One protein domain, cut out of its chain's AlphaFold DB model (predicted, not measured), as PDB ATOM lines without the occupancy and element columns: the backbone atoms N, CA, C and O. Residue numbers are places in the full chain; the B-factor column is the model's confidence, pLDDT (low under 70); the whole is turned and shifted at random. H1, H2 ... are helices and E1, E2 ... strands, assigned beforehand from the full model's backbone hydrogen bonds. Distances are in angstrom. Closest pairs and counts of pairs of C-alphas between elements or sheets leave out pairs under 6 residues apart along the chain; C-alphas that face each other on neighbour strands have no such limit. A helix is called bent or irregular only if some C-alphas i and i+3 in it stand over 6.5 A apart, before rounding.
ATOM      1  N   PHE A 175     -81.542  40.149 -17.571       89.56
ATOM      2  CA  PHE A 175     -80.449  39.256 -17.211       89.56
ATOM      3  C   PHE A 175     -79.325  39.293 -18.247       89.56
ATOM      4  O   PHE A 175     -79.560  39.581 -19.423       89.56
ATOM      5  N   VAL A 176     -78.101  39.007 -17.801       91.62
ATOM      6  CA  VAL A 176     -76.932  38.898 -18.677       91.62
ATOM      7  C   VAL A 176     -76.962  37.563 -19.411       91.62
ATOM      8  O   VAL A 176     -77.007  36.503 -18.785       91.62
ATOM      9  N   SER A 177     -76.847  37.615 -20.735       90.50
ATOM     10  CA  SER A 177     -76.609  36.449 -21.581       90.50
ATOM     11  C   SER A 177     -75.292  36.570 -22.345       90.50
ATOM     12  O   SER A 177     -74.896  37.646 -22.803       90.50
ATOM     13  N   ILE A 178     -74.589  35.442 -22.460       87.19
ATOM     14  CA  ILE A 178     -73.310  35.320 -23.159       87.19
ATOM     15  C   ILE A 178     -73.565  34.671 -24.524       87.19
ATOM     16  O   ILE A 178     -73.803  33.466 -24.604       87.19
ATOM     17  N   ARG A 179     -73.476  35.462 -25.599       89.50
ATOM     18  CA  ARG A 179     -73.702  35.020 -26.986       89.50
ATOM     19  C   ARG A 179     -72.403  35.092 -27.776       89.50
ATOM     20  O   ARG A 179     -72.090  36.091 -28.422       89.50
ATOM     21  N   GLY A 180     -71.588  34.046 -27.653       86.44
ATOM     22  CA  GLY A 180     -70.229  34.035 -28.196       86.44
ATOM     23  C   GLY A 180     -69.366  35.164 -27.597       86.44
ATOM     24  O   GLY A 180     -69.224  35.230 -26.369       86.44
ATOM     25  N   PRO A 181     -68.775  36.060 -28.418       82.88
ATOM     26  CA  PRO A 181     -67.995  37.189 -27.908       82.88
ATOM     27  C   PRO A 181     -68.874  38.275 -27.272       82.88
ATOM     28  O   PRO A 181     -68.381  39.063 -26.467       82.88
ATOM     29  N   ASN A 182     -70.171  38.299 -27.586       86.62
ATOM     30  CA  ASN A 182     -71.077  39.352 -27.152       86.62
ATOM     31  C   ASN A 182     -71.613  39.084 -25.739       86.62
ATOM     32  O   ASN A 182     -71.753  37.939 -25.288       86.62
ATOM     33  N   ARG A 183     -71.901  40.168 -25.020       88.50
ATOM     34  CA  ARG A 183     -72.628  40.172 -23.747       88.50
ATOM     35  C   ARG A 183     -73.866  41.024 -23.967       88.50
ATOM     36  O   ARG A 183     -73.736  42.177 -24.367       88.50
ATOM     37  N   VAL A 184     -75.041  40.444 -23.761       92.56
ATOM     38  CA  VAL A 184     -76.317  41.122 -24.004       92.56
ATOM     39  C   VAL A 184     -77.165  41.119 -22.743       92.56
ATOM     40  O   VAL A 184     -77.063  40.209 -21.920       92.56
ATOM     41  N   CYS A 185     -77.994  42.146 -22.597       93.88
ATOM     42  CA  CYS A 185     -79.023  42.206 -21.570       93.88
ATOM     43  C   CYS A 185     -80.362  41.861 -22.194       93.88
ATOM     44  O   CYS A 185     -80.761  42.488 -23.172       93.88
ATOM     45  N   ILE A 186     -81.051  40.883 -21.619       93.69
ATOM     46  CA  ILE A 186     -82.359  40.446 -22.101       93.69
ATOM     47  C   ILE A 186     -83.380  40.764 -21.030       93.69
ATOM     48  O   ILE A 186     -83.223  40.339 -19.886       93.69
ATOM     49  N   SER A 187     -84.430  41.486 -21.407       92.94
ATOM     50  CA  SER A 187     -85.603  41.694 -20.566       92.94
ATOM     51  C   SER A 187     -86.860  41.198 -21.251       92.94
ATOM     52  O   SER A 187     -86.960  41.145 -22.477       92.94
ATOM     53  N   VAL A 188     -87.830  40.827 -20.422       92.31
ATOM     54  CA  VAL A 188     -89.180  40.493 -20.860       92.31
ATOM     55  C   VAL A 188     -90.070  41.692 -20.586       92.31
ATOM     56  O   VAL A 188     -90.120  42.189 -19.460       92.31
ATOM     57  N   ARG A 189     -90.775  42.145 -21.623       91.56
ATOM     58  CA  ARG A 189     -91.675  43.297 -21.562       91.56
ATOM     59  C   ARG A 189     -93.074  42.898 -21.995       91.56
ATOM     60  O   ARG A 189     -93.242  42.044 -22.863       91.56
ATOM     61  N   THR A 190     -94.057  43.540 -21.389       88.94
ATOM     62  CA  THR A 190     -95.479  43.303 -21.621       88.94
ATOM     63  C   THR A 190     -96.153  44.590 -22.077       88.94
ATOM     64  O   THR A 190     -95.766  45.698 -21.685       88.94
ATOM     65  N   PHE A 191     -97.159  44.451 -22.939       88.12
ATOM     66  CA  PHE A 191     -98.002  45.579 -23.310       88.12
ATOM     67  C   PHE A 191     -98.892  45.964 -22.131       88.12
ATOM     68  O   PHE A 191     -99.432  45.104 -21.447       88.12
ATOM     69  N   GLN A 192     -99.058  47.263 -21.908       83.69
ATOM     70  CA  GLN A 192     -99.867  47.765 -20.803       83.69
ATOM     71  C   GLN A 192    -101.349  47.867 -21.194       83.69
ATOM     72  O   GLN A 192    -101.700  48.053 -22.365       83.69
ATOM     73  N   SER A 193    -102.225  47.787 -20.188       73.19
ATOM     74  CA  SER A 193    -103.664  48.039 -20.332       73.19
ATOM     75  C   SER A 193    -103.931  49.389 -21.022       73.19
ATOM     76  O   SER A 193    -103.233  50.365 -20.729       73.19
ATOM     77  N   PRO A 194    -104.931  49.489 -21.921       76.31
ATOM     78  CA  PRO A 194    -105.933  48.465 -22.250       76.31
ATOM     79  C   PRO A 194    -105.528  47.499 -23.373       76.31
ATOM     80  O   PRO A 194    -106.276  46.571 -23.674       76.31
ATOM     81  N   ASN A 195    -104.373  47.693 -24.015       80.38
ATOM     82  CA  ASN A 195    -104.057  47.021 -25.274       80.38
ATOM     83  C   ASN A 195    -102.990  45.930 -25.111       80.38
ATOM     84  O   ASN A 195    -101.877  46.069 -25.615       80.38
ATOM     85  N   PHE A 196    -103.349  44.827 -24.451       79.31
ATOM     86  CA  PHE A 196    -102.448  43.687 -24.219       79.31
ATOM     87  C   PHE A 196    -102.050  42.930 -25.500       79.31
ATOM     88  O   PHE A 196    -100.991  42.311 -25.554       79.31
ATOM     89  N   CYS A 197    -102.882  42.990 -26.544       83.06
ATOM     90  CA  CYS A 197    -102.646  42.317 -27.820       83.06
ATOM     91  C   CYS A 197    -102.229  43.333 -28.884       83.06
ATOM     92  O   CYS A 197    -103.022  44.183 -29.281       83.06
ATOM     93  N   GLN A 198    -100.997  43.219 -29.366       89.44
ATOM     94  CA  GLN A 198    -100.434  44.103 -30.385       89.44
ATOM     95  C   GLN A 198     -99.668  43.300 -31.435       89.44
ATOM     96  O   GLN A 198     -99.341  42.134 -31.221       89.44
ATOM     97  N   VAL A 199     -99.374  43.926 -32.573       90.44
ATOM     98  CA  VAL A 199     -98.570  43.329 -33.652       90.44
ATOM     99  C   VAL A 199     -97.076  43.288 -33.295       90.44
ATOM    100  O   VAL A 199     -96.610  44.053 -32.452       90.44
ATOM    101  N   GLN A 200     -96.300  42.437 -33.979       91.31
ATOM    102  CA  GLN A 200     -94.854  42.284 -33.746       91.31
ATOM    103  C   GLN A 200     -94.087  43.615 -33.834       91.31
ATOM    104  O   GLN A 200     -93.188  43.846 -33.029       91.31
ATOM    105  N   ALA A 201     -94.471  44.514 -34.750       91.81
ATOM    106  CA  ALA A 201     -93.850  45.836 -34.890       91.81
ATOM    107  C   ALA A 201     -93.960  46.674 -33.603       91.81
ATOM    108  O   ALA A 201     -92.965  47.223 -33.142       91.81
ATOM    109  N   ALA A 202     -95.129  46.683 -32.958       93.19
ATOM    110  CA  ALA A 202     -95.314  47.347 -31.668       93.19
ATOM    111  C   ALA A 202     -94.523  46.652 -30.544       93.19
ATOM    112  O   ALA A 202     -94.058  47.307 -29.615       93.19
ATOM    113  N   GLY A 203     -94.329  45.331 -30.634       92.81
ATOM    114  CA  GLY A 203     -93.429  44.594 -29.741       92.81
ATOM    115  C   GLY A 203     -91.973  45.032 -29.895       92.81
ATOM    116  O   GLY A 203     -91.286  45.247 -28.899       92.81
ATOM    117  N   ALA A 204     -91.518  45.238 -31.132       93.00
ATOM    118  CA  ALA A 204     -90.193  45.780 -31.409       93.00
ATOM    119  C   ALA A 204     -90.029  47.204 -30.873       93.00
ATOM    120  O   ALA A 204     -89.040  47.473 -30.195       93.00
ATOM    121  N   GLU A 205     -91.017  48.077 -31.079       94.38
ATOM    122  CA  GLU A 205     -91.021  49.427 -30.502       94.38
ATOM    123  C   GLU A 205     -90.975  49.388 -28.966       94.38
ATOM    124  O   GLU A 205     -90.164  50.084 -28.354       94.38
ATOM    125  N   LEU A 206     -91.775  48.528 -28.325       94.06
ATOM    126  CA  LEU A 206     -91.759  48.332 -26.870       94.06
ATOM    127  C   LEU A 206     -90.378  47.886 -26.363       94.06
ATOM    128  O   LEU A 206     -89.903  48.364 -25.328       94.06
ATOM    129  N   CYS A 207     -89.712  46.989 -27.090       93.38
ATOM    130  CA  CYS A 207     -88.365  46.531 -26.767       93.38
ATOM    131  C   CYS A 207     -87.268  47.549 -27.109       93.38
ATOM    132  O   CYS A 207     -86.178  47.433 -26.560       93.38
ATOM    133  N   GLN A 208     -87.539  48.566 -27.931       94.50
ATOM    134  CA  GLN A 208     -86.624  49.690 -28.187       94.50
ATOM    135  C   GLN A 208     -86.712  50.798 -27.126       94.50
ATOM    136  O   GLN A 208     -85.780  51.587 -26.946       94.50
ATOM    137  N   GLN A 209     -87.804  50.855 -26.360       91.25
ATOM    138  CA  GLN A 209     -87.934  51.796 -25.244       91.25
ATOM    139  C   GLN A 209     -86.849  51.552 -24.178       91.25
ATOM    140  O   GLN A 209     -86.318  50.448 -24.037       91.25
ATOM    141  N   ASN A 210     -86.537  52.559 -23.359       85.44
ATOM    142  CA  ASN A 210     -85.554  52.452 -22.269       85.44
ATOM    143  C   ASN A 210     -84.182  51.909 -22.719       85.44
ATOM    144  O   ASN A 210     -83.559  51.128 -22.002       85.44
ATOM    145  N   ARG A 211     -83.711  52.338 -23.902       88.75
ATOM    146  CA  ARG A 211     -82.413  51.959 -24.496       88.75
ATOM    147  C   ARG A 211     -82.281  50.477 -24.869       88.75
ATOM    148  O   ARG A 211     -81.161  49.983 -24.979       88.75
ATOM    149  N   GLY A 212     -83.392  49.764 -25.039       89.62
ATOM    150  CA  GLY A 212     -83.330  48.444 -25.653       89.62
ATOM    151  C   GLY A 212     -83.058  48.553 -27.157       89.62
ATOM    152  O   GLY A 212     -83.256  49.604 -27.763       89.62
ATOM    153  N   ILE A 213     -82.539  47.479 -27.750       92.38
ATOM    154  CA  ILE A 213     -82.117  47.468 -29.163       92.38
ATOM    155  C   ILE A 213     -83.275  47.030 -30.076       92.38
ATOM    156  O   ILE A 213     -83.422  47.526 -31.192       92.38
ATOM    157  N   GLY A 214     -84.133  46.135 -29.590       94.38
ATOM    158  CA  GLY A 214     -85.229  45.554 -30.354       94.38
ATOM    159  C   GLY A 214     -85.666  44.220 -29.772       94.38
ATOM    160  O   GLY A 214     -85.299  43.868 -28.647       94.38
ATOM    161  N   LEU A 215     -86.466  43.484 -30.542       94.94
ATOM    162  CA  LEU A 215     -86.771  42.098 -30.208       94.94
ATOM    163  C   LEU A 215     -85.485  41.266 -30.257       94.94
ATOM    164  O   LEU A 215     -84.581  41.529 -31.041       94.94
ATOM    165  N   THR A 216     -85.454  40.219 -29.445       94.69
ATOM    166  CA  THR A 216     -84.445  39.157 -29.486       94.69
ATOM    167  C   THR A 216     -85.168  37.815 -29.386       94.69
ATOM    168  O   THR A 216     -86.347  37.755 -29.028       94.69
ATOM    169  N   GLY A 217     -84.473  36.720 -29.673       91.56
ATOM    170  CA  GLY A 217     -84.877  35.376 -29.258       91.56
ATOM    171  C   GLY A 217     -83.783  34.668 -28.463       91.56
ATOM    172  O   GLY A 217     -82.802  35.302 -28.075       91.56
ATOM    173  N   PRO A 218     -83.948  33.370 -28.180       89.88
ATOM    174  CA  PRO A 218     -82.902  32.562 -27.572       89.88
ATOM    175  C   PRO A 218     -81.794  32.198 -28.579       89.88
ATOM    176  O   PRO A 218     -82.045  31.639 -29.645       89.88
ATOM    177  N   TYR A 219     -80.545  32.435 -28.197       88.06
ATOM    178  CA  TYR A 219     -79.304  31.937 -28.798       88.06
ATOM    179  C   TYR A 219     -79.097  30.437 -28.537       88.06
ATOM    180  O   TYR A 219     -78.578  29.713 -29.389       88.06
ATOM    181  N   SER A 220     -79.519  29.948 -27.364       82.69
ATOM    182  CA  SER A 220     -79.411  28.537 -26.960       82.69
ATOM    183  C   SER A 220     -80.652  28.045 -26.211       82.69
ATOM    184  O   SER A 220     -81.412  28.842 -25.668       82.69
ATOM    185  N   LEU A 221     -80.832  26.723 -26.109       73.44
ATOM    186  CA  LEU A 221     -81.933  26.134 -25.330       73.44
ATOM    187  C   LEU A 221     -81.871  26.488 -23.834       73.44
ATOM    188  O   LEU A 221     -82.909  26.653 -23.205       73.44
ATOM    189  N   ALA A 222     -80.669  26.626 -23.266       73.06
ATOM    190  CA  ALA A 222     -80.507  27.020 -21.866       73.06
ATOM    191  C   ALA A 222     -80.955  28.470 -21.633       73.06
ATOM    192  O   ALA A 222     -81.592  28.780 -20.632       73.06
ATOM    193  N   GLU A 223     -80.663  29.361 -22.581       82.62
ATOM    194  CA  GLU A 223     -81.164  30.734 -22.539       82.62
ATOM    195  C   GLU A 223     -82.678  30.789 -22.778       82.62
ATOM    196  O   GLU A 223     -83.359  31.557 -22.106       82.62
ATOM    197  N   ALA A 224     -83.218  29.942 -23.664       79.25
ATOM    198  CA  ALA A 224     -84.661  29.816 -23.870       79.25
ATOM    199  C   ALA A 224     -85.396  29.449 -22.572       79.25
ATOM    200  O   ALA A 224     -86.448  30.017 -22.293       79.25
ATOM    201  N   ASP A 225     -84.827  28.559 -21.755       71.00
ATOM    202  CA  ASP A 225     -85.372  28.204 -20.438       71.00
ATOM    203  C   ASP A 225     -85.360  29.394 -19.459       71.00
ATOM    204  O   ASP A 225     -86.353  29.653 -18.778       71.00
ATOM    205  N   VAL A 226     -84.272  30.172 -19.417       77.38
ATOM    206  CA  VAL A 226     -84.200  31.387 -18.581       77.38
ATOM    207  C   VAL A 226     -85.225  32.429 -19.035       77.38
ATOM    208  O   VAL A 226     -85.939  32.983 -18.198       77.38
ATOM    209  N   ILE A 227     -85.343  32.663 -20.348       84.06
ATOM    210  CA  ILE A 227     -86.368  33.546 -20.920       84.06
ATOM    211  C   ILE A 227     -87.757  33.030 -20.539       84.06
ATOM    212  O   ILE A 227     -88.550  33.798 -20.011       84.06
ATOM    213  N   GLY A 228     -88.034  31.735 -20.715       78.69
ATOM    214  CA  GLY A 228     -89.310  31.109 -20.358       78.69
ATOM    215  C   GLY A 228     -89.705  31.338 -18.900       78.69
ATOM    216  O   GLY A 228     -90.834  31.735 -18.622       78.69
ATOM    217  N   ARG A 229     -88.762  31.189 -17.964       74.75
ATOM    218  CA  ARG A 229     -88.992  31.477 -16.538       74.75
ATOM    219  C   ARG A 229     -89.336  32.945 -16.281       74.75
ATOM    220  O   ARG A 229     -90.218  33.227 -15.473       74.75
ATOM    221  N   LEU A 230     -88.687  33.871 -16.986       80.06
ATOM    222  CA  LEU A 230     -89.000  35.299 -16.896       80.06
ATOM    223  C   LEU A 230     -90.342  35.647 -17.545       80.06
ATOM    224  O   LEU A 230     -91.059  36.480 -17.002       80.06
ATOM    225  N   LEU A 231     -90.704  35.002 -18.659       82.62
ATOM    226  CA  LEU A 231     -92.027  35.138 -19.275       82.62
ATOM    227  C   LEU A 231     -93.115  34.693 -18.297       82.62
ATOM    228  O   LEU A 231     -94.073  35.428 -18.083       82.62
ATOM    229  N   ILE A 232     -92.926  33.541 -17.643       72.56
ATOM    230  CA  ILE A 232     -93.836  33.055 -16.601       72.56
ATOM    231  C   ILE A 232     -93.917  34.084 -15.473       72.56
ATOM    232  O   ILE A 232     -95.011  34.537 -15.156       72.56
ATOM    233  N   GLN A 233     -92.789  34.538 -14.922       74.12
ATOM    234  CA  GLN A 233     -92.794  35.552 -13.865       74.12
ATOM    235  C   GLN A 233     -93.535  36.835 -14.286       74.12
ATOM    236  O   GLN A 233     -94.364  37.338 -13.532       74.12
ATOM    237  N   LYS A 234     -93.293  37.347 -15.497       78.94
ATOM    238  CA  LYS A 234     -93.973  38.545 -16.006       78.94
ATOM    239  C   LYS A 234     -95.457  38.335 -16.249       78.94
ATOM    240  O   LYS A 234     -96.235  39.234 -15.963       78.94
ATOM    241  N   SER A 235     -95.857  37.149 -16.695       72.81
ATOM    242  CA  SER A 235     -97.271  36.801 -16.844       72.81
ATOM    243  C   SER A 235     -98.022  36.739 -15.507       72.81
ATOM    244  O   SER A 235     -99.237  36.893 -15.484       72.81
ATOM    245  N   ILE A 236     -97.301  36.537 -14.397       66.69
ATOM    246  CA  ILE A 236     -97.847  36.500 -13.032       66.69
ATOM    247  C   ILE A 236     -98.004  37.909 -12.450       66.69
ATOM    248  O   ILE A 236     -98.933  38.160 -11.689       66.69
ATOM    249  N   GLU A 237     -97.084  38.818 -12.777       66.38
ATOM    250  CA  GLU A 237     -97.078  40.200 -12.279       66.38
ATOM    251  C   GLU A 237     -98.210  41.063 -12.879       66.38
ATOM    252  O   GLU A 237     -98.489  42.143 -12.358       66.38
ATOM    253  N   GLU A 238     -98.883  40.609 -13.944       63.53
ATOM    254  CA  GLU A 238     -99.984  41.342 -14.581       63.53
ATOM    255  C   GLU A 238    -101.376  40.914 -14.071       63.53
ATOM    256  O   GLU A 238    -101.598  39.739 -13.769       63.53
ATOM    257  N   PRO A 239    -102.342  41.850 -13.949       50.00
ATOM    258  CA  PRO A 239    -103.590  41.602 -13.239       50.00
ATOM    259  C   PRO A 239    -104.423  40.482 -13.871       50.00
ATOM    260  O   PRO A 239    -104.750  40.496 -15.059       50.00
ATOM    261  N   ALA A 240    -104.819  39.546 -13.012       44.97
ATOM    262  CA  ALA A 240    -105.566  38.319 -13.267       44.97
ATOM    263  C   ALA A 240    -107.032  38.505 -13.732       44.97
ATOM    264  O   ALA A 240    -107.894  37.720 -13.345       44.97
TER     265      ALA A 240
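What this domain is: This is residues 175 to 240 of the 593 residues of the protein "CW domain-containing protein" of Caenorhabditis tropicalis (UniProt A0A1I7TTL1). A strand hairpin, E1 and E2, makes one end of a long, loosely joined body, and the stretch that runs on from E2 passes through the middle between two separate helices, H1 on one side and H2 on the other. H2 runs beside the hairpin, while residues 194 to 199 stick out as a free loop before H1, and residues 212 to 220 cross over from H1 to H2. The printed part has 66 residues with two named strands and two named helices, in the order E1, E2, H1, H2; the sheet has the order E1 - E2 and is antiparallel, and the class is mixed, helices and strands. The whole is elongated, spanning 40 by 22 by 18 A, and only just compact, close to loose, with a radius of gyration of the C-alphas of 12.7 A.

How they stand to each other: E1, residues 175 to 179, and E2, residues 182 to 187, are antiparallel neighbours with 145 degrees between their directions, and a tight link of 2 residues joins them as a hairpin. N 175 and O 186 are within hydrogen-bond range at 2.9 A, and so are N 184 and O 177 at 3.0 A. A long link of 12 residues leads from E2 to H1, residues 200 to 211. H1 is apart from E1. A short link of 9 residues leads on to H2, residues 221 to 237, which is apart from H1. E1 and H2 have one pair of C-alphas within 8 A, the closest, those of Ser 177 and Glu 223, 7.4 A apart. E2 and H2 are near each other, with 7 pairs of C-alphas within 10 A. In H2 every O i to N i+4 pair is within hydrogen-bond range; in H1 6 of 8 are.

Where its parts are: E1 begins at C-alpha 175, at (-80.449, 39.256, -17.211), and is 12.6 A long from first to last C-alpha. E2 is 16.1 A long and ends at C-alpha 187, at (-85.603, 41.694, -20.566). H1 is 18.3 A long and irregular: C-alphas 207 and 210 are 7.9 A apart. H2 is 24.4 A long and ends at C-alpha 237, at (-97.078, 40.200, -12.279).

The domain as a whole: The two C-alphas farthest apart, those of Pro 181 and Ala 240, are 40.3 A apart. The printed part, residues 175 to 240, has no cut. The long link is residues 188 to 199, of which residues 194 to 199 stand free. The mean pLDDT of the printed part is 84.1, and residues 236 to 240 are under 70; the mean of H2 is 76.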